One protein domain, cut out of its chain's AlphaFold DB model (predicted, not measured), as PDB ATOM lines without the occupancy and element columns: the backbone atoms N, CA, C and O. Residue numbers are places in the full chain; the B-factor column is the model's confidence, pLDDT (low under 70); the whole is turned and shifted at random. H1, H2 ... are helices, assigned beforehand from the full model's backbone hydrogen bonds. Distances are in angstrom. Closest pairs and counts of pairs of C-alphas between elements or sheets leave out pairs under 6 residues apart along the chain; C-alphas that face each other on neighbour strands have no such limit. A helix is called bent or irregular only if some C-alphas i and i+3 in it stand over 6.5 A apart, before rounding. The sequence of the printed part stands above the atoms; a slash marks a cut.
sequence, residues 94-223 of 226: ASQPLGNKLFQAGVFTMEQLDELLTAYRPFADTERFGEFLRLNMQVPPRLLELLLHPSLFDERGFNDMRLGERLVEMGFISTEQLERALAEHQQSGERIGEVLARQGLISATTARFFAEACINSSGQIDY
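What this domain is: This is residues 94 to 223 of the 226 residues of an uncharacterized protein of Synechococcus sp. CBW1004 (UniProt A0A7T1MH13). Two helical lobes sit end to end along the longest axis: a loose one of H1 to H4 and a more closely packed one of H6 to H9, with H2 and H7 towards the two far ends. H5 and the closing loop, residues 213 to 223, lie along one side near the junction. The printed part has 130 residues with nine named helices, H1 to H9, and no named strand; the class is all helix. It is compact, radius of gyration of the C-alphas 15.5 A, yet elongated, spanning 52 by 33 by 21 A.

Where its parts are: H1 is residues 98 to 104, beginning at C-alpha 98 (-59.121, -42.551, 22.051). H2 is 110 to 123, 20.3 A long and irregular: C-alphas 119 and 122 are 7.0 A apart. H3 is 129 to 136, H4 141 to 148, H5 151 to 154, H6 163 to 169. H7 is 175 to 188, 19.8 A long; H8 is 192 to 198. H9, 204 to 212, ends at C-alpha 212 (-41.887, -48.661, 25.300).

How they stand to each other: H1 and H2, a hairpin, only just touch, with 3 pairs of C-alphas within 8 A, the closest Phe 103 and Met 110 at 6.5 A. H3 touches no helix. H4 and H6 are close but not clearly touching, C-alphas 142 and 169 being 7.4 A apart. H8 and H9, a hairpin, touch at Gly 193 and Ala 207, closest C-alphas 5.1 A. H6 touches H9, closest C-alphas Leu 163 and Ala 211, 5.6 A. Every O i to N i+4 pair is within hydrogen-bond range in H1, H3, H4 and H6 to H9; in H2, 8 of 10; H5 is too short for one.

The domain as a whole: The C-alphas farthest apart, Asp 125 and Gln 187, are 52.8 A apart. The printed part has no cut and no long link. Residues 136 to 137 are under pLDDT 70.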
ATOM      1  N   ALA A  94     -54.900 -51.009  23.910       82.75
ATOM      2  CA  ALA A  94     -55.728 -51.250  22.734       82.75
ATOM      3  C   ALA A  94     -57.244 -51.051  22.945       82.75
ATOM      4  O   ALA A  94     -57.899 -50.502  22.054       82.75
ATOM      5  N   SER A  95     -57.802 -51.449  24.092       81.81
ATOM      6  CA  SER A  95     -59.251 -51.408  24.368       81.81
ATOM      7  C   SER A  95     -59.745 -50.045  24.860       81.81
ATOM      8  O   SER A  95     -60.953 -49.800  24.890       81.81
ATOM      9  N   GLN A  96     -58.835 -49.140  25.227       83.75
ATOM     10  CA  GLN A  96     -59.197 -47.852  25.806       83.75
ATOM     11  C   GLN A  96     -59.802 -46.879  24.775       83.75
ATOM     12  O   GLN A  96     -59.448 -46.918  23.585       83.75
ATOM     13  N   PRO A  97     -60.666 -45.945  25.222       86.12
ATOM     14  CA  PRO A  97     -61.122 -44.833  24.394       86.12
ATOM     15  C   PRO A  97     -59.955 -43.997  23.861       86.12
ATOM     16  O   PRO A  97     -58.913 -43.867  24.505       86.12
ATOM     17  N   LEU A  98     -60.154 -43.366  22.700       88.75
ATOM     18  CA  LEU A  98     -59.121 -42.551  22.051       88.75
ATOM     19  C   LEU A  98     -58.591 -41.429  22.962       88.75
ATOM     20  O   LEU A  98     -57.392 -41.175  22.957       88.75
ATOM     21  N   GLY A  99     -59.452 -40.800  23.771       89.06
ATOM     22  CA  GLY A  99     -59.036 -39.772  24.735       89.06
ATOM     23  C   GLY A  99     -57.981 -40.283  25.722       89.06
ATOM     24  O   GLY A  99     -56.903 -39.701  25.826       89.06
ATOM     25  N   ASN A 100     -58.238 -41.425  26.363       88.19
ATOM     26  CA  ASN A 100     -57.298 -42.034  27.308       88.19
ATOM     27  C   ASN A 100     -55.982 -42.421  26.624       88.19
ATOM     28  O   ASN A 100     -54.915 -42.165  27.171       88.19
ATOM     29  N   LYS A 101     -56.041 -42.956  25.397       91.88
ATOM     30  CA  LYS A 101     -54.840 -43.265  24.605       91.88
ATOM     31  C   LYS A 101     -53.987 -42.022  24.340       91.88
ATOM     32  O   LYS A 101     -52.768 -42.091  24.433       91.88
ATOM     33  N   LEU A 102     -54.611 -40.882  24.035       92.44
ATOM     34  CA  LEU A 102     -53.906 -39.616  23.796       92.44
ATOM     35  C   LEU A 102     -53.267 -39.051  25.070       92.44
ATOM     36  O   LEU A 102     -52.142 -38.551  25.019       92.44
ATOM     37  N   PHE A 103     -53.959 -39.172  26.205       91.50
ATOM     38  CA  PHE A 103     -53.409 -38.846  27.521       91.50
ATOM     39  C   PHE A 103     -52.203 -39.737  27.857       91.50
ATOM     40  O   PHE A 103     -51.132 -39.236  28.196       91.50
ATOM     41  N   GLN A 104     -52.334 -41.055  27.679       91.31
ATOM     42  CA  GLN A 104     -51.260 -42.020  27.937       91.31
ATOM     43  C   GLN A 104     -50.067 -41.867  26.978       91.31
ATOM     44  O   GLN A 104     -48.931 -42.105  27.385       91.31
ATOM     45  N   ALA A 105     -50.299 -41.400  25.745       93.25
ATOM     46  CA  ALA A 105     -49.252 -41.006  24.797       93.25
ATOM     47  C   ALA A 105     -48.599 -39.645  25.131       93.25
ATOM     48  O   ALA A 105     -47.659 -39.215  24.457       93.25
ATOM     49  N   GLY A 106     -49.084 -38.946  26.163       92.44
ATOM     50  CA  GLY A 106     -48.505 -37.701  26.662       92.44
ATOM     51  C   GLY A 106     -48.766 -36.473  25.792       92.44
ATOM     52  O   GLY A 106     -48.033 -35.492  25.928       92.44
ATOM     53  N   VAL A 107     -49.758 -36.532  24.896       91.25
ATOM     54  CA  VAL A 107     -50.113 -35.418  23.993       91.25
ATOM     55  C   VAL A 107     -51.032 -34.412  24.670       91.25
ATOM     56  O   VAL A 107     -50.949 -33.222  24.387       91.25
ATOM     57  N   PHE A 108     -51.865 -34.891  25.592       90.19
ATOM     58  CA  PHE A 108     -52.721 -34.057  26.422       90.19
ATOM     59  C   PHE A 108     -52.527 -34.393  27.894       90.19
ATOM     60  O   PHE A 108     -52.348 -35.556  28.258       90.19
ATOM     61  N   THR A 109     -52.616 -33.380  28.750       90.38
ATOM     62  CA  THR A 109     -52.907 -33.580  30.172       90.38
ATOM     63  C   THR A 109     -54.379 -33.957  30.354       90.38
ATOM     64  O   THR A 109     -55.194 -33.777  29.449       90.38
ATOM     65  N   MET A 110     -54.744 -34.471  31.532       84.62
ATOM     66  CA  MET A 110     -56.149 -34.778  31.825       84.62
ATOM     67  C   MET A 110     -57.027 -33.518  31.761       84.62
ATOM     68  O   MET A 110     -58.133 -33.567  31.239       84.62
ATOM     69  N   GLU A 111     -56.502 -32.382  32.224       88.12
ATOM     70  CA  GLU A 111     -57.170 -31.078  32.147       88.12
ATOM     71  C   GLU A 111     -57.402 -30.640  30.694       88.12
ATOM     72  O   GLU A 111     -58.519 -30.295  30.322       88.12
ATOM     73  N   GLN A 112     -56.375 -30.739  29.841       91.00
ATOM     74  CA  GLN A 112     -56.500 -30.426  28.414       91.00
ATOM     75  C   GLN A 112     -57.492 -31.357  27.706       91.00
ATOM     76  O   GLN A 112     -58.240 -30.920  26.833       91.00
ATOM     77  N   LEU A 113     -57.503 -32.644  28.072       89.44
ATOM     78  CA  LEU A 113     -58.444 -33.608  27.516       89.44
ATOM     79  C   LEU A 113     -59.889 -33.294  27.934       89.44
ATOM     80  O   LEU A 113     -60.785 -33.396  27.100       89.44
ATOM     81  N   ASP A 114     -60.120 -32.899  29.186       88.62
ATOM     82  CA  ASP A 114     -61.451 -32.537  29.682       88.62
ATOM     83  C   ASP A 114     -61.989 -31.253  29.027       88.62
ATOM     84  O   ASP A 114     -63.136 -31.214  28.569       88.62
ATOM     85  N   GLU A 115     -61.138 -30.232  28.877       89.69
ATOM     86  CA  GLU A 115     -61.473 -29.008  28.140       89.69
ATOM     87  C   GLU A 115     -61.862 -29.333  26.690       89.69
ATOM     88  O   GLU A 115     -62.888 -28.869  26.179       89.69
ATOM     89  N   LEU A 116     -61.087 -30.204  26.040       88.31
ATOM     90  CA  LEU A 116     -61.339 -30.638  24.674       88.31
ATOM     91  C   LEU A 116     -62.644 -31.435  24.542       88.31
ATOM     92  O   LEU A 116     -63.416 -31.210  23.607       88.31
ATOM     93  N   LEU A 117     -62.908 -32.365  25.461       87.81
ATOM     94  CA  LEU A 117     -64.147 -33.138  25.475       87.81
ATOM     95  C   LEU A 117     -65.353 -32.231  25.714       87.81
ATOM     96  O   LEU A 117     -66.374 -32.400  25.049       87.81
ATOM     97  N   THR A 118     -65.220 -31.234  26.590       90.50
ATOM     98  CA  THR A 118     -66.240 -30.206  26.829       90.50
ATOM     99  C   THR A 118     -66.532 -29.407  25.561       90.50
ATOM    100  O   THR A 118     -67.700 -29.239  25.204       90.50
ATOM    101  N   ALA A 119     -65.491 -28.990  24.835       88.19
ATOM    102  CA  ALA A 119     -65.626 -28.314  23.547       88.19
ATOM    103  C   ALA A 119     -66.245 -29.209  22.459       88.19
ATOM    104  O   ALA A 119     -66.922 -28.704  21.566       88.19
ATOM    105  N   TYR A 120     -66.050 -30.529  22.540       89.19
ATOM    106  CA  TYR A 120     -66.621 -31.501  21.609       89.19
ATOM    107  C   TYR A 120     -68.109 -31.803  21.863       89.19
ATOM    108  O   TYR A 120     -68.820 -32.104  20.905       89.19
ATOM    109  N   ARG A 121     -68.623 -31.690  23.103       88.88
ATOM    110  CA  ARG A 121     -70.019 -32.067  23.449       88.88
ATOM    111  C   ARG A 121     -71.089 -31.528  22.482       88.88
ATOM    112  O   ARG A 121     -71.974 -32.309  22.141       88.88
ATOM    113  N   PRO A 122     -71.037 -30.269  21.998       92.50
ATOM    114  CA  PRO A 122     -72.028 -29.743  21.053       92.50
ATOM    115  C   PRO A 122     -72.047 -30.437  19.680       92.50
ATOM    116  O   PRO A 122     -73.027 -30.306  18.954       92.50
ATOM    117  N   PHE A 123     -70.978 -31.150  19.317       89.06
ATOM    118  CA  PHE A 123     -70.789 -31.806  18.018       89.06
ATOM    119  C   PHE A 123     -70.917 -33.333  18.094       89.06
ATOM    120  O   PHE A 123     -70.818 -34.006  17.068       89.06
ATOM    121  N   ALA A 124     -71.133 -33.892  19.290       87.75
ATOM    122  CA  ALA A 124     -71.088 -35.334  19.525       87.75
ATOM    123  C   ALA A 124     -72.135 -36.133  18.725       87.75
ATOM    124  O   ALA A 124     -71.900 -37.298  18.407       87.75
ATOM    125  N   ASP A 125     -73.252 -35.502  18.355       89.25
ATOM    126  CA  ASP A 125     -74.316 -36.135  17.566       89.25
ATOM    127  C   ASP A 125     -73.997 -36.216  16.064       89.25
ATOM    128  O   ASP A 125     -74.581 -37.028  15.345       89.25
ATOM    129  N   THR A 126     -73.088 -35.371  15.568       89.00
ATOM    130  CA  THR A 126     -72.821 -35.214  14.128       89.00
ATOM    131  C   THR A 126     -71.411 -35.611  13.717       89.00
ATOM    132  O   THR A 126     -71.214 -36.034  12.580       89.00
ATOM    133  N   GLU A 127     -70.435 -35.480  14.612       86.00
ATOM    134  CA  GLU A 127     -69.022 -35.724  14.328       86.00
ATOM    135  C   GLU A 127     -68.454 -36.763  15.283       86.00
ATOM    136  O   GLU A 127     -68.754 -36.766  16.479       86.00
ATOM    137  N   ARG A 128     -67.566 -37.633  14.791       87.19
ATOM    138  CA  ARG A 128     -66.805 -38.523  15.676       87.19
ATOM    139  C   ARG A 128     -65.669 -37.745  16.335       87.19
ATOM    140  O   ARG A 128     -64.997 -36.958  15.678       87.19
ATOM    141  N   PHE A 129     -65.349 -38.051  17.592       86.81
ATOM    142  CA  PHE A 129     -64.253 -37.384  18.313       86.81
ATOM    143  C   PHE A 129     -62.905 -37.412  17.560       86.81
ATOM    144  O   PHE A 129     -62.156 -36.440  17.564       86.81
ATOM    145  N   GLY A 130     -62.609 -38.501  16.838       81.69
ATOM    146  CA  GLY A 130     -61.415 -38.589  15.990       81.69
ATOM    147  C   GLY A 130     -61.412 -37.628  14.790       81.69
ATOM    148  O   GLY A 130     -60.346 -37.178  14.376       81.69
ATOM    149  N   GLU A 131     -62.580 -37.294  14.237       80.75
ATOM    150  CA  GLU A 131     -62.727 -36.297  13.165       80.75
ATOM    151  C   GLU A 131     -62.556 -34.885  13.726       80.75
ATOM    152  O   GLU A 131     -61.769 -34.104  13.190       80.75
ATOM    153  N   PHE A 132     -63.179 -34.615  14.876       85.62
ATOM    154  CA  PHE A 132     -63.028 -33.364  15.618       85.62
ATOM    155  C   PHE A 132     -61.555 -33.052  15.946       85.62
ATOM    156  O   PHE A 132     -61.083 -31.929  15.760       85.62
ATOM    157  N   LEU A 133     -60.783 -34.061  16.362       84.94
ATOM    158  CA  LEU A 133     -59.345 -33.930  16.626       84.94
ATOM    159  C   LEU A 133     -58.531 -33.544  15.384       84.94
ATOM    160  O   LEU A 133     -57.619 -32.721  15.475       84.94
ATOM    161  N   ARG A 134     -58.854 -34.123  14.220       78.56
ATOM    162  CA  ARG A 134     -58.149 -33.832  12.960       78.56
ATOM    163  C   ARG A 134     -58.343 -32.384  12.521       78.56
ATOM    164  O   ARG A 134     -57.410 -31.790  11.994       78.56
ATOM    165  N   LEU A 135     -59.532 -31.823  12.739       74.75
ATOM    166  CA  LEU A 135     -59.856 -30.455  12.330       74.75
ATOM    167  C   LEU A 135     -59.189 -29.401  13.221       74.75
ATOM    168  O   LEU A 135     -58.787 -28.351  12.725       74.75
ATOM    169  N   ASN A 136     -59.013 -29.699  14.509       69.56
ATOM    170  CA  ASN A 136     -58.425 -28.764  15.470       69.56
ATOM    171  C   ASN A 136     -56.882 -28.813  15.532       69.56
ATOM    172  O   ASN A 136     -56.281 -28.000  16.229       69.56
ATOM    173  N   MET A 137     -56.228 -29.728  14.796       64.06
ATOM    174  CA  MET A 137     -54.762 -29.831  14.631       64.06
ATOM    175  C   MET A 137     -53.937 -29.923  15.933       64.06
ATOM    176  O   MET A 137     -52.729 -29.703  15.917       64.06
ATOM    177  N   GLN A 138     -54.549 -30.292  17.059       74.69
ATOM    178  CA  GLN A 138     -53.855 -30.420  18.349       74.69
ATOM    179  C   GLN A 138     -53.091 -31.746  18.506       74.69
ATOM    180  O   GLN A 138     -52.332 -31.915  19.455       74.69
ATOM    181  N   VAL A 139     -53.273 -32.690  17.574       85.69
ATOM    182  CA  VAL A 139     -52.616 -34.003  17.582       85.69
ATOM    183  C   VAL A 139     -51.969 -34.262  16.225       85.69
ATOM    184  O   VAL A 139     -52.636 -34.075  15.202       85.69
ATOM    185  N   PRO A 140     -50.714 -34.752  16.173       89.62
ATOM    186  CA  PRO A 140     -50.099 -35.157  14.918       89.62
ATOM    187  C   PRO A 140     -50.967 -36.194  14.174       89.62
ATOM    188  O   PRO A 140     -51.326 -37.224  14.757       89.62
ATOM    189  N   PRO A 141     -51.295 -35.988  12.882       90.44
ATOM    190  CA  PRO A 141     -52.167 -36.899  12.134       90.44
ATOM    191  C   PRO A 141     -51.665 -38.345  12.103       90.44
ATOM    192  O   PRO A 141     -52.462 -39.282  12.147       90.44
ATOM    193  N   ARG A 142     -50.339 -38.525  12.066       91.94
ATOM    194  CA  ARG A 142     -49.682 -39.836  12.093       91.94
ATOM    195  C   ARG A 142     -49.873 -40.566  13.414       91.94
ATOM    196  O   ARG A 142     -50.125 -41.765  13.395       91.94
ATOM    197  N   LEU A 143     -49.856 -39.855  14.541       93.75
ATOM    198  CA  LEU A 143     -50.194 -40.461  15.824       93.75
ATOM    199  C   LEU A 143     -51.655 -40.927  15.845       93.75
ATOM    200  O   LEU A 143     -51.929 -42.034  16.293       93.75
ATOM    201  N   LEU A 144     -52.599 -40.121  15.347       92.19
ATOM    202  CA  LEU A 144     -54.001 -40.554  15.271       92.19
ATOM    203  C   LEU A 144     -54.153 -41.813  14.408       92.19
ATOM    204  O   LEU A 144     -54.899 -42.716  14.771       92.19
ATOM    205  N   GLU A 145     -53.435 -41.888  13.285       92.19
ATOM    206  CA  GLU A 145     -53.391 -43.083  12.440       92.19
ATOM    207  C   GLU A 145     -52.838 -44.294  13.207       92.19
ATOM    208  O   GLU A 145     -53.460 -45.351  13.176       92.19
ATOM    209  N   LEU A 146     -51.742 -44.130  13.960       94.50
ATOM    210  CA  LEU A 146     -51.153 -45.184  14.796       94.50
ATOM    211  C   LEU A 146     -52.135 -45.686  15.866       94.50
ATOM    212  O   LEU A 146     -52.300 -46.890  16.033       94.50
ATOM    213  N   LEU A 147     -52.819 -44.782  16.574       93.06
ATOM    214  CA  LEU A 147     -53.744 -45.142  17.657       93.06
ATOM    215  C   LEU A 147     -55.037 -45.808  17.160       93.06
ATOM    216  O   LEU A 147     -55.646 -46.588  17.900       93.06
ATOM    217  N   LEU A 148     -55.474 -45.479  15.941       90.88
ATOM    218  CA  LEU A 148     -56.693 -46.018  15.331       90.88
ATOM    219  C   LEU A 148     -56.432 -47.287  14.509       90.88
ATOM    220  O   LEU A 148     -57.277 -48.182  14.487       90.88
ATOM    221  N   HIS A 149     -55.280 -47.369  13.842       92.06
ATOM    222  CA  HIS A 149     -54.921 -48.437  12.907       92.06
ATOM    223  C   HIS A 149     -53.457 -48.893  13.080       92.06
ATOM    224  O   HIS A 149     -52.660 -48.778  12.143       92.06
ATOM    225  N   PRO A 150     -53.084 -49.440  14.253       92.50
ATOM    226  CA  PRO A 150     -51.692 -49.767  14.549       92.50
ATOM    227  C   PRO A 150     -51.070 -50.775  13.584       92.50
ATOM    228  O   PRO A 150     -49.932 -50.585  13.173       92.50
ATOM    229  N   SER A 151     -51.814 -51.780  13.120       90.88
ATOM    230  CA  SER A 151     -51.316 -52.786  12.169       90.88
ATOM    231  C   SER A 151     -50.668 -52.203  10.901       90.88
ATOM    232  O   SER A 151     -49.772 -52.824  10.340       90.88
ATOM    233  N   LEU A 152     -51.056 -50.995  10.467       90.38
ATOM    234  CA  LEU A 152     -50.447 -50.312   9.313       90.38
ATOM    235  C   LEU A 152     -48.982 -49.906   9.539       90.38
ATOM    236  O   LEU A 152     -48.264 -49.628   8.579       90.38
ATOM    237  N   PHE A 153     -48.558 -49.814  10.797       92.19
ATOM    238  CA  PHE A 153     -47.209 -49.425  11.198       92.19
ATOM    239  C   PHE A 153     -46.319 -50.632  11.503       92.19
ATOM    240  O   PHE A 153     -45.098 -50.511  11.408       92.19
ATOM    241  N   ASP A 154     -46.905 -51.798  11.785       86.12
ATOM    242  CA  ASP A 154     -46.153 -53.051  11.913       86.12
ATOM    243  C   ASP A 154     -45.457 -53.393  10.587       86.12
ATOM    244  O   ASP A 154     -44.243 -53.575  10.536       86.12
ATOM    245  N   GLU A 155     -46.193 -53.298   9.475       79.25
ATOM    246  CA  GLU A 155     -45.664 -53.493   8.115       79.25
ATOM    247  C   GLU A 155     -44.550 -52.499   7.735       79.25
ATOM    248  O   GLU A 155     -43.751 -52.767   6.837       79.25
ATOM    249  N   ARG A 156     -44.480 -51.348   8.416       85.50
ATOM    250  CA  ARG A 156     -43.444 -50.323   8.210       85.50
ATOM    251  C   ARG A 156     -42.237 -50.493   9.135       85.50
ATOM    252  O   ARG A 156     -41.342 -49.653   9.101       85.50
ATOM    253  N   GLY A 157     -42.208 -51.544   9.956       90.62
ATOM    254  CA  GLY A 157     -41.112 -51.814  10.883       90.62
ATOM    255  C   GLY A 157     -41.108 -50.902  12.110       90.62
ATOM    256  O   GLY A 157     -40.038 -50.584  12.622       90.62
ATOM    257  N   PHE A 158     -42.278 -50.465  12.601       92.94
ATOM    258  CA  PHE A 158     -42.375 -49.604  13.793       92.94
ATOM    259  C   PHE A 158     -41.579 -50.152  14.986       92.94
ATOM    260  O   PHE A 158     -40.874 -49.405  15.669       92.94
ATOM    261  N   ASN A 159     -41.646 -51.466  15.207       93.19
ATOM    262  CA  ASN A 159     -40.942 -52.134  16.297       93.19
ATOM    263  C   ASN A 159     -39.410 -52.039  16.176       93.19
ATOM    264  O   ASN A 159     -38.741 -51.958  17.203       93.19
ATOM    265  N   ASP A 160     -38.875 -51.952  14.956       94.62
ATOM    266  CA  ASP A 160     -37.433 -51.890  14.681       94.62
ATOM    267  C   ASP A 160     -36.868 -50.458  14.710       94.62
ATOM    268  O   ASP A 160     -35.656 -50.266  14.850       94.62
ATOM    269  N   MET A 161     -37.735 -49.444  14.604       95.00
ATOM    270  CA  MET A 161     -37.339 -48.035  14.632       95.00
ATOM    271  C   MET A 161     -36.773 -47.624  15.993       95.00
ATOM    272  O   MET A 161     -37.310 -47.950  17.057       95.00
ATOM    273  N   ARG A 162     -35.722 -46.802  15.967       95.75
ATOM    274  CA  ARG A 162     -35.207 -46.102  17.149       95.75
ATOM    275  C   ARG A 162     -36.194 -45.028  17.603       95.75
ATOM    276  O   ARG A 162     -36.957 -44.491  16.806       95.75
ATOM    277  N   LEU A 163     -36.108 -44.631  18.877       95.94
ATOM    278  CA  LEU A 163     -36.985 -43.602  19.457       95.94
ATOM    279  C   LEU A 163     -37.055 -42.327  18.599       95.94
ATOM    280  O   LEU A 163     -38.142 -41.844  18.308       95.94
ATOM    281  N   GLY A 164     -35.903 -41.804  18.167       96.31
ATOM    282  CA  GLY A 164     -35.853 -40.605  17.326       96.31
ATOM    283  C   GLY A 164     -36.571 -40.777  15.985       96.31
ATOM    284  O   GLY A 164     -37.309 -39.890  15.575       96.31
ATOM    285  N   GLU A 165     -36.414 -41.934  15.340       96.62
ATOM    286  CA  GLU A 165     -37.062 -42.250  14.059       96.62
ATOM    287  C   GLU A 165     -38.580 -42.342  14.221       96.62
ATOM    288  O   GLU A 165     -39.314 -41.750  13.433       96.62
ATOM    289  N   ARG A 166     -39.053 -42.993  15.295       96.75
ATOM    290  CA  ARG A 166     -40.484 -43.042  15.631       96.75
ATOM    291  C   ARG A 166     -41.056 -41.638  15.816       96.75
ATOM    292  O   ARG A 166     -42.110 -41.330  15.274       96.75
ATOM    293  N   LEU A 167     -40.364 -40.772  16.555       97.00
ATOM    294  CA  LEU A 167     -40.829 -39.406  16.821       97.00
ATOM    295  C   LEU A 167     -40.874 -38.539  15.552       97.00
ATOM    296  O   LEU A 167     -41.795 -37.734  15.408       97.00
ATOM    297  N   VAL A 168     -39.924 -38.728  14.629       96.81
ATOM    298  CA  VAL A 168     -39.930 -38.066  13.313       96.81
ATOM    299  C   VAL A 168     -41.077 -38.584  12.442       96.81
ATOM    300  O   VAL A 168     -41.862 -37.779  11.943       96.81
ATOM    301  N   GLU A 169     -41.240 -39.906  12.308       95.06
ATOM    302  CA  GLU A 169     -42.327 -40.524  11.523       95.06
ATOM    303  C   GLU A 169     -43.711 -40.081  12.027       95.06
ATOM    304  O   GLU A 169     -44.638 -39.868  11.245       95.06
ATOM    305  N   MET A 170     -43.846 -39.890  13.340       94.69
ATOM    306  CA  MET A 170     -45.091 -39.458  13.977       94.69
ATOM    307  C   MET A 170     -45.328 -37.946  13.904       94.69
ATOM    308  O   MET A 170     -46.417 -37.493  14.253       94.69
ATOM    309  N   GLY A 171     -44.352 -37.169  13.429       93.19
ATOM    310  CA  GLY A 171     -44.459 -35.720  13.263       93.19
ATOM    311  C   GLY A 171     -44.317 -34.917  14.558       93.19
ATOM    312  O   GLY A 171     -44.748 -33.767  14.595       93.19
ATOM    313  N   PHE A 172     -43.736 -35.497  15.613       94.81
ATOM    314  CA  PHE A 172     -43.450 -34.774  16.860       94.81
ATOM    315  C   PHE A 172     -42.236 -33.860  16.737       94.81
ATOM    316  O   PHE A 172     -42.206 -32.788  17.333       94.81
ATOM    317  N   ILE A 173     -41.232 -34.295  15.976       96.50
ATOM    318  CA  ILE A 173     -39.995 -33.550  15.747       96.50
ATOM    319  C   ILE A 173     -39.594 -33.632  14.274       96.50
ATOM    320  O   ILE A 173     -39.936 -34.591  13.582       96.50
ATOM    321  N   SER A 174     -38.846 -32.644  13.794       97.50
ATOM    322  CA  SER A 174     -38.208 -32.692  12.479       97.50
ATOM    323  C   SER A 174     -36.874 -33.445  12.523       97.50
ATOM    324  O   SER A 174     -36.268 -33.610  13.586       97.50
ATOM    325  N   THR A 175     -36.377 -33.867  11.359       97.56
ATOM    326  CA  THR A 175     -35.051 -34.491  11.230       97.56
ATOM    327  C   THR A 175     -33.947 -33.576  11.765       97.56
ATOM    328  O   THR A 175     -33.071 -34.026  12.495       97.56
ATOM    329  N   GLU A 176     -34.028 -32.271  11.497       97.81
ATOM    330  CA  GLU A 176     -33.052 -31.283  11.972       97.81
ATOM    331  C   GLU A 176     -33.096 -31.121  13.500       97.81
ATOM    332  O   GLU A 176     -32.061 -30.939  14.145       97.81
ATOM    333  N   GLN A 177     -34.288 -31.188  14.103       97.88
ATOM    334  CA  GLN A 177     -34.433 -31.181  15.561       97.88
ATOM    335  C   GLN A 177     -33.820 -32.441  16.180       97.88
ATOM    336  O   GLN A 177     -33.117 -32.343  17.188       97.88
ATOM    337  N   LEU A 178     -34.019 -33.604  15.551       97.94
ATOM    338  CA  LEU A 178     -33.408 -34.856  15.987       97.94
ATOM    339  C   LEU A 178     -31.877 -34.812  15.889       97.94
ATOM    340  O   LEU A 178     -31.201 -35.180  16.846       97.94
ATOM    341  N   GLU A 179     -31.312 -34.331  14.780       97.25
ATOM    342  CA  GLU A 179     -29.857 -34.204  14.603       97.25
ATOM    343  C   GLU A 179     -29.223 -33.314  15.679       97.25
ATOM    344  O   GLU A 179     -28.200 -33.668  16.272       97.25
ATOM    345  N   ARG A 180     -29.864 -32.183  15.992       96.56
ATOM    346  CA  ARG A 180     -29.423 -31.285  17.069       96.56
ATOM    347  C   ARG A 180     -29.493 -31.957  18.438       96.56
ATOM    348  O   ARG A 180     -28.543 -31.858  19.213       96.56
ATOM    349  N   ALA A 181     -30.585 -32.661  18.725       96.69
ATOM    350  CA  ALA A 181     -30.742 -33.397  19.973       96.69
ATOM    351  C   ALA A 181     -29.715 -34.536  20.106       96.69
ATOM    352  O   ALA A 181     -29.191 -34.757  21.194       96.69
ATOM    353  N   LEU A 182     -29.362 -35.215  19.008       96.69
ATOM    354  CA  LEU A 182     -28.318 -36.243  18.985       96.69
ATOM    355  C   LEU A 182     -26.922 -35.664  19.255       96.69
ATOM    356  O   LEU A 182     -26.135 -36.286  19.970       96.69
ATOM    357  N   ALA A 183     -26.616 -34.477  18.728       95.88
ATOM    358  CA  ALA A 183     -25.357 -33.792  19.010       95.88
ATOM    359  C   ALA A 183     -25.236 -33.402  20.496       95.88
ATOM    360  O   ALA A 183     -24.179 -33.596  21.097       95.88
ATOM    361  N   GLU A 184     -26.318 -32.908  21.106       94.00
ATOM    362  CA  GLU A 184     -26.358 -32.625  22.547       94.00
ATOM    363  C   GLU A 184     -26.272 -33.902  23.390       94.00
ATOM    364  O   GLU A 184     -25.488 -33.955  24.332       94.00
ATOM    365  N   HIS A 185     -27.017 -34.946  23.019       92.88
ATOM    366  CA  HIS A 185     -26.987 -36.267  23.651       92.88
ATOM    367  C   HIS A 185     -25.562 -36.838  23.737       92.88
ATOM    368  O   HIS A 185     -25.162 -37.343  24.785       92.88
ATOM    369  N   GLN A 186     -24.772 -36.711  22.664       93.00
ATOM    370  CA  GLN A 186     -23.372 -37.152  22.650       93.00
ATOM    371  C   GLN A 186     -22.478 -36.365  23.617       93.00
ATOM    372  O   GLN A 186     -21.492 -36.911  24.107       93.00
ATOM    373  N   GLN A 187     -22.796 -35.097  23.883       93.12
ATOM    374  CA  GLN A 187     -22.014 -34.244  24.780       93.12
ATOM    375  C   GLN A 187     -22.426 -34.404  26.246       93.12
ATOM    376  O   GLN A 187     -21.561 -34.387  27.121       93.12
ATOM    377  N   SER A 188     -23.727 -34.546  26.522       92.50
ATOM    378  CA  SER A 188     -24.261 -34.617  27.887       92.50
ATOM    379  C   SER A 188     -24.267 -36.034  28.469       92.50
ATOM    380  O   SER A 188     -24.128 -36.190  29.680       92.50
ATOM    381  N   GLY A 189     -24.439 -37.062  27.632       91.31
ATOM    382  CA  GLY A 189     -24.657 -38.446  28.068       91.31
ATOM    383  C   GLY A 189     -26.067 -38.739  28.609       91.31
ATOM    384  O   GLY A 189     -26.330 -39.874  29.007       91.31
ATOM    385  N   GLU A 190     -26.974 -37.754  28.619       92.31
ATOM    386  CA  GLU A 190     -28.409 -37.922  28.937       92.31
ATOM    387  C   GLU A 190     -29.081 -38.855  27.924       92.31
ATOM    388  O   GLU A 190     -28.560 -39.019  26.833       92.31
ATOM    389  N   ARG A 191     -30.253 -39.449  28.182       94.56
ATOM    390  CA  ARG A 191     -30.949 -40.228  27.130       94.56
ATOM    391  C   ARG A 191     -31.540 -39.297  26.067       94.56
ATOM    392  O   ARG A 191     -32.023 -38.220  26.392       94.56
ATOM    393  N   ILE A 192     -31.602 -39.725  24.801       95.81
ATOM    394  CA  ILE A 192     -32.150 -38.880  23.718       95.81
ATOM    395  C   ILE A 192     -33.581 -38.389  24.007       95.81
ATOM    396  O   ILE A 192     -33.893 -37.229  23.761       95.81
ATOM    397  N   GLY A 193     -34.431 -39.234  24.601       95.06
ATOM    398  CA  GLY A 193     -35.776 -38.836  25.026       95.06
ATOM    399  C   GLY A 193     -35.783 -37.755  26.115       95.06
ATOM    400  O   GLY A 193     -36.633 -36.870  26.087       95.06
ATOM    401  N   GLU A 194     -34.813 -37.779  27.034       95.88
ATOM    402  CA  GLU A 194     -34.652 -36.761  28.086       95.88
ATOM    403  C   GLU A 194     -34.171 -35.436  27.493       95.88
ATOM    404  O   GLU A 194     -34.711 -34.388  27.834       95.88
ATOM    405  N   VAL A 195     -33.226 -35.483  26.547       96.75
ATOM    406  CA  VAL A 195     -32.750 -34.300  25.816       96.75
ATOM    407  C   VAL A 195     -33.906 -33.627  25.076       96.75
ATOM    408  O   VAL A 195     -34.117 -32.425  25.227       96.75
ATOM    409  N   LEU A 196     -34.699 -34.400  24.325       96.94
ATOM    410  CA  LEU A 196     -35.859 -33.888  23.587       96.94
ATOM    411  C   LEU A 196     -36.923 -33.289  24.522       96.94
ATOM    412  O   LEU A 196     -37.481 -32.232  24.220       96.94
ATOM    413  N   ALA A 197     -37.169 -33.921  25.674       95.75
ATOM    414  CA  ALA A 197     -38.107 -33.409  26.667       95.75
ATOM    415  C   ALA A 197     -37.606 -32.124  27.345       95.75
ATOM    416  O   ALA A 197     -38.353 -31.158  27.485       95.75
ATOM    417  N   ARG A 198     -36.319 -32.071  27.708       95.62
ATOM    418  CA  ARG A 198     -35.667 -30.889  28.293       95.62
ATOM    419  C   ARG A 198     -35.681 -29.694  27.338       95.62
ATOM    420  O   ARG A 198     -35.803 -28.559  27.787       95.62
ATOM    421  N   GLN A 199     -35.571 -29.941  26.034       94.88
ATOM    422  CA  GLN A 199     -35.695 -28.914  24.995       94.88
ATOM    423  C   GLN A 199     -37.149 -28.466  24.747       94.88
ATOM    424  O   GLN A 199     -37.368 -27.545  23.962       94.88
ATOM    425  N   GLY A 200     -38.137 -29.093  25.396       94.56
ATOM    426  CA  GLY A 200     -39.557 -28.771  25.240       94.56
ATOM    427  C   GLY A 200     -40.158 -29.220  23.906       94.56
ATOM    428  O   GLY A 200     -41.230 -28.748  23.542       94.56
ATOM    429  N   LEU A 201     -39.478 -30.105  23.168       95.56
ATOM    430  CA  LEU A 201     -39.958 -30.605  21.877       95.56
ATOM    431  C   LEU A 201     -41.060 -31.656  22.041       95.56
ATOM    432  O   LEU A 201     -41.958 -31.749  21.211       95.56
ATOM    433  N   ILE A 202     -40.989 -32.441  23.115       95.69
ATOM    434  CA  ILE A 202     -41.974 -33.459  23.493       95.69
ATOM    435  C   ILE A 202     -42.125 -33.490  25.015       95.69
ATOM    436  O   ILE A 202     -41.267 -32.989  25.739       95.69
ATOM    437  N   SER A 203     -43.183 -34.119  25.528       95.25
ATOM    438  CA  SER A 203     -43.272 -34.412  26.960       95.25
ATOM    439  C   SER A 203     -42.430 -35.643  27.324       95.25
ATOM    440  O   SER A 203     -42.169 -36.514  26.489       95.25
ATOM    441  N   ALA A 204     -42.033 -35.762  28.596       94.56
ATOM    442  CA  ALA A 204     -41.376 -36.975  29.094       94.56
ATOM    443  C   ALA A 204     -42.271 -38.221  28.932       94.56
ATOM    444  O   ALA A 204     -41.775 -39.310  28.651       94.56
ATOM    445  N   THR A 205     -43.591 -38.048  29.057       94.56
ATOM    446  CA  THR A 205     -44.584 -39.104  28.830       94.56
ATOM    447  C   THR A 205     -44.601 -39.546  27.368       94.56
ATOM    448  O   THR A 205     -44.578 -40.742  27.104       94.56
ATOM    449  N   THR A 206     -44.542 -38.614  26.412       96.12
ATOM    450  CA  THR A 206     -44.438 -38.940  24.981       96.12
ATOM    451  C   THR A 206     -43.137 -39.668  24.658       96.12
ATOM    452  O   THR A 206     -43.155 -40.669  23.943       96.12
ATOM    453  N   ALA A 207     -42.008 -39.214  25.215       96.00
ATOM    454  CA  ALA A 207     -40.723 -39.891  25.044       96.00
ATOM    455  C   ALA A 207     -40.777 -41.344  25.545       96.00
ATOM    456  O   ALA A 207     -40.287 -42.246  24.866       96.00
ATOM    457  N   ARG A 208     -41.398 -41.569  26.710       94.75
ATOM    458  CA  ARG A 208     -41.597 -42.903  27.288       94.75
ATOM    459  C   ARG A 208     -42.511 -43.763  26.426       94.75
ATOM    460  O   ARG A 208     -42.113 -44.862  26.054       94.75
ATOM    461  N   PHE A 209     -43.681 -43.241  26.056       95.31
ATOM    462  CA  PHE A 209     -44.649 -43.950  25.225       95.31
ATOM    463  C   PHE A 209     -43.990 -44.511  23.964       95.31
ATOM    464  O   PHE A 209     -44.055 -45.708  23.718       95.31
ATOM    465  N   PHE A 210     -43.267 -43.687  23.203       96.12
ATOM    466  CA  PHE A 210     -42.611 -44.162  21.981       96.12
ATOM    467  C   PHE A 210     -41.380 -45.039  22.216       96.12
ATOM    468  O   PHE A 210     -40.968 -45.738  21.288       96.12
ATOM    469  N   ALA A 211     -40.786 -45.014  23.409       94.75
ATOM    470  CA  ALA A 211     -39.685 -45.901  23.766       94.75
ATOM    471  C   ALA A 211     -40.172 -47.310  24.133       94.75
ATOM    472  O   ALA A 211     -39.455 -48.276  23.883       94.75
ATOM    473  N   GLU A 212     -41.368 -47.420  24.711       93.19
ATOM    474  CA  GLU A 212     -41.887 -48.661  25.300       93.19
ATOM    475  C   GLU A 212     -42.981 -49.315  24.453       93.19
ATOM    476  O   GLU A 212     -43.035 -50.540  24.378       93.19
ATOM    477  N   ALA A 213     -43.820 -48.523  23.781       93.38
ATOM    478  CA  ALA A 213     -44.908 -49.048  22.970       93.38
ATOM    479  C   ALA A 213     -44.369 -49.929  21.837       93.38
ATOM    480  O   ALA A 213     -43.446 -49.550  21.101       93.38
ATOM    481  N   CYS A 214     -44.985 -51.091  21.661       92.81
ATOM    482  CA  CYS A 214     -44.727 -51.980  20.538       92.81
ATOM    483  C   CYS A 214     -46.043 -52.453  19.924       92.81
ATOM    484  O   CYS A 214     -47.107 -52.358  20.532       92.81
ATOM    485  N   ILE A 215     -45.982 -52.921  18.684       92.25
ATOM    486  CA  ILE A 215     -47.131 -53.514  18.007       92.25
ATOM    487  C   ILE A 215     -46.991 -55.023  18.126       92.25
ATOM    488  O   ILE A 215     -45.999 -55.600  17.686       92.25
ATOM    489  N   ASN A 216     -47.954 -55.658  18.781       88.06
ATOM    490  CA  ASN A 216     -47.929 -57.096  19.010       88.06
ATOM    491  C   ASN A 216     -48.393 -57.872  17.764       88.06
ATOM    492  O   ASN A 216     -48.908 -57.308  16.800       88.06
ATOM    493  N   SER A 217     -48.292 -59.202  17.808       82.50
ATOM    494  CA  SER A 217     -48.673 -60.085  16.694       82.50
ATOM    495  C   SER A 217     -50.158 -60.035  16.304       82.50
ATOM    496  O   SER A 217     -50.533 -60.582  15.272       82.50
ATOM    497  N   SER A 218     -51.018 -59.428  17.128       84.38
ATOM    498  CA  SER A 218     -52.429 -59.184  16.796       84.38
ATOM    499  C   SER A 218     -52.660 -57.836  16.097       84.38
ATOM    500  O   SER A 218     -53.803 -57.468  15.831       84.38
ATOM    501  N   GLY A 219     -51.585 -57.098  15.796       86.00
ATOM    502  CA  GLY A 219     -51.637 -55.784  15.163       86.00
ATOM    503  C   GLY A 219     -52.116 -54.677  16.100       86.00
ATOM    504  O   GLY A 219     -52.607 -53.662  15.615       86.00
ATOM    505  N   GLN A 220     -52.018 -54.871  17.421       89.38
ATOM    506  CA  GLN A 220     -52.438 -53.916  18.451       89.38
ATOM    507  C   GLN A 220     -51.235 -53.303  19.170       89.38
ATOM    508  O   GLN A 220     -50.188 -53.937  19.264       89.38
ATOM    509  N   ILE A 221     -51.403 -52.094  19.713       91.25
ATOM    510  CA  ILE A 221     -50.381 -51.458  20.553       91.25
ATOM    511  C   ILE A 221     -50.399 -52.116  21.929       91.25
ATOM    512  O   ILE A 221     -51.423 -52.093  22.617       91.25
ATOM    513  N   ASP A 222     -49.254 -52.661  22.309       89.19
ATOM    514  CA  ASP A 222     -48.942 -53.115  23.652       89.19
ATOM    515  C   ASP A 222     -48.152 -52.011  24.370       89.19
ATOM    516  O   ASP A 222     -47.100 -51.566  23.901       89.19
ATOM    517  N   TYR A 223     -48.736 -51.492  25.448       88.88
ATOM    518  CA  TYR A 223     -48.187 -50.417  26.271       88.88
ATOM    519  C   TYR A 223     -48.872 -50.437  27.640       88.88
ATOM    520  O   TYR A 223     -50.102 -50.400  27.724       88.88
TER     521      TYR A 223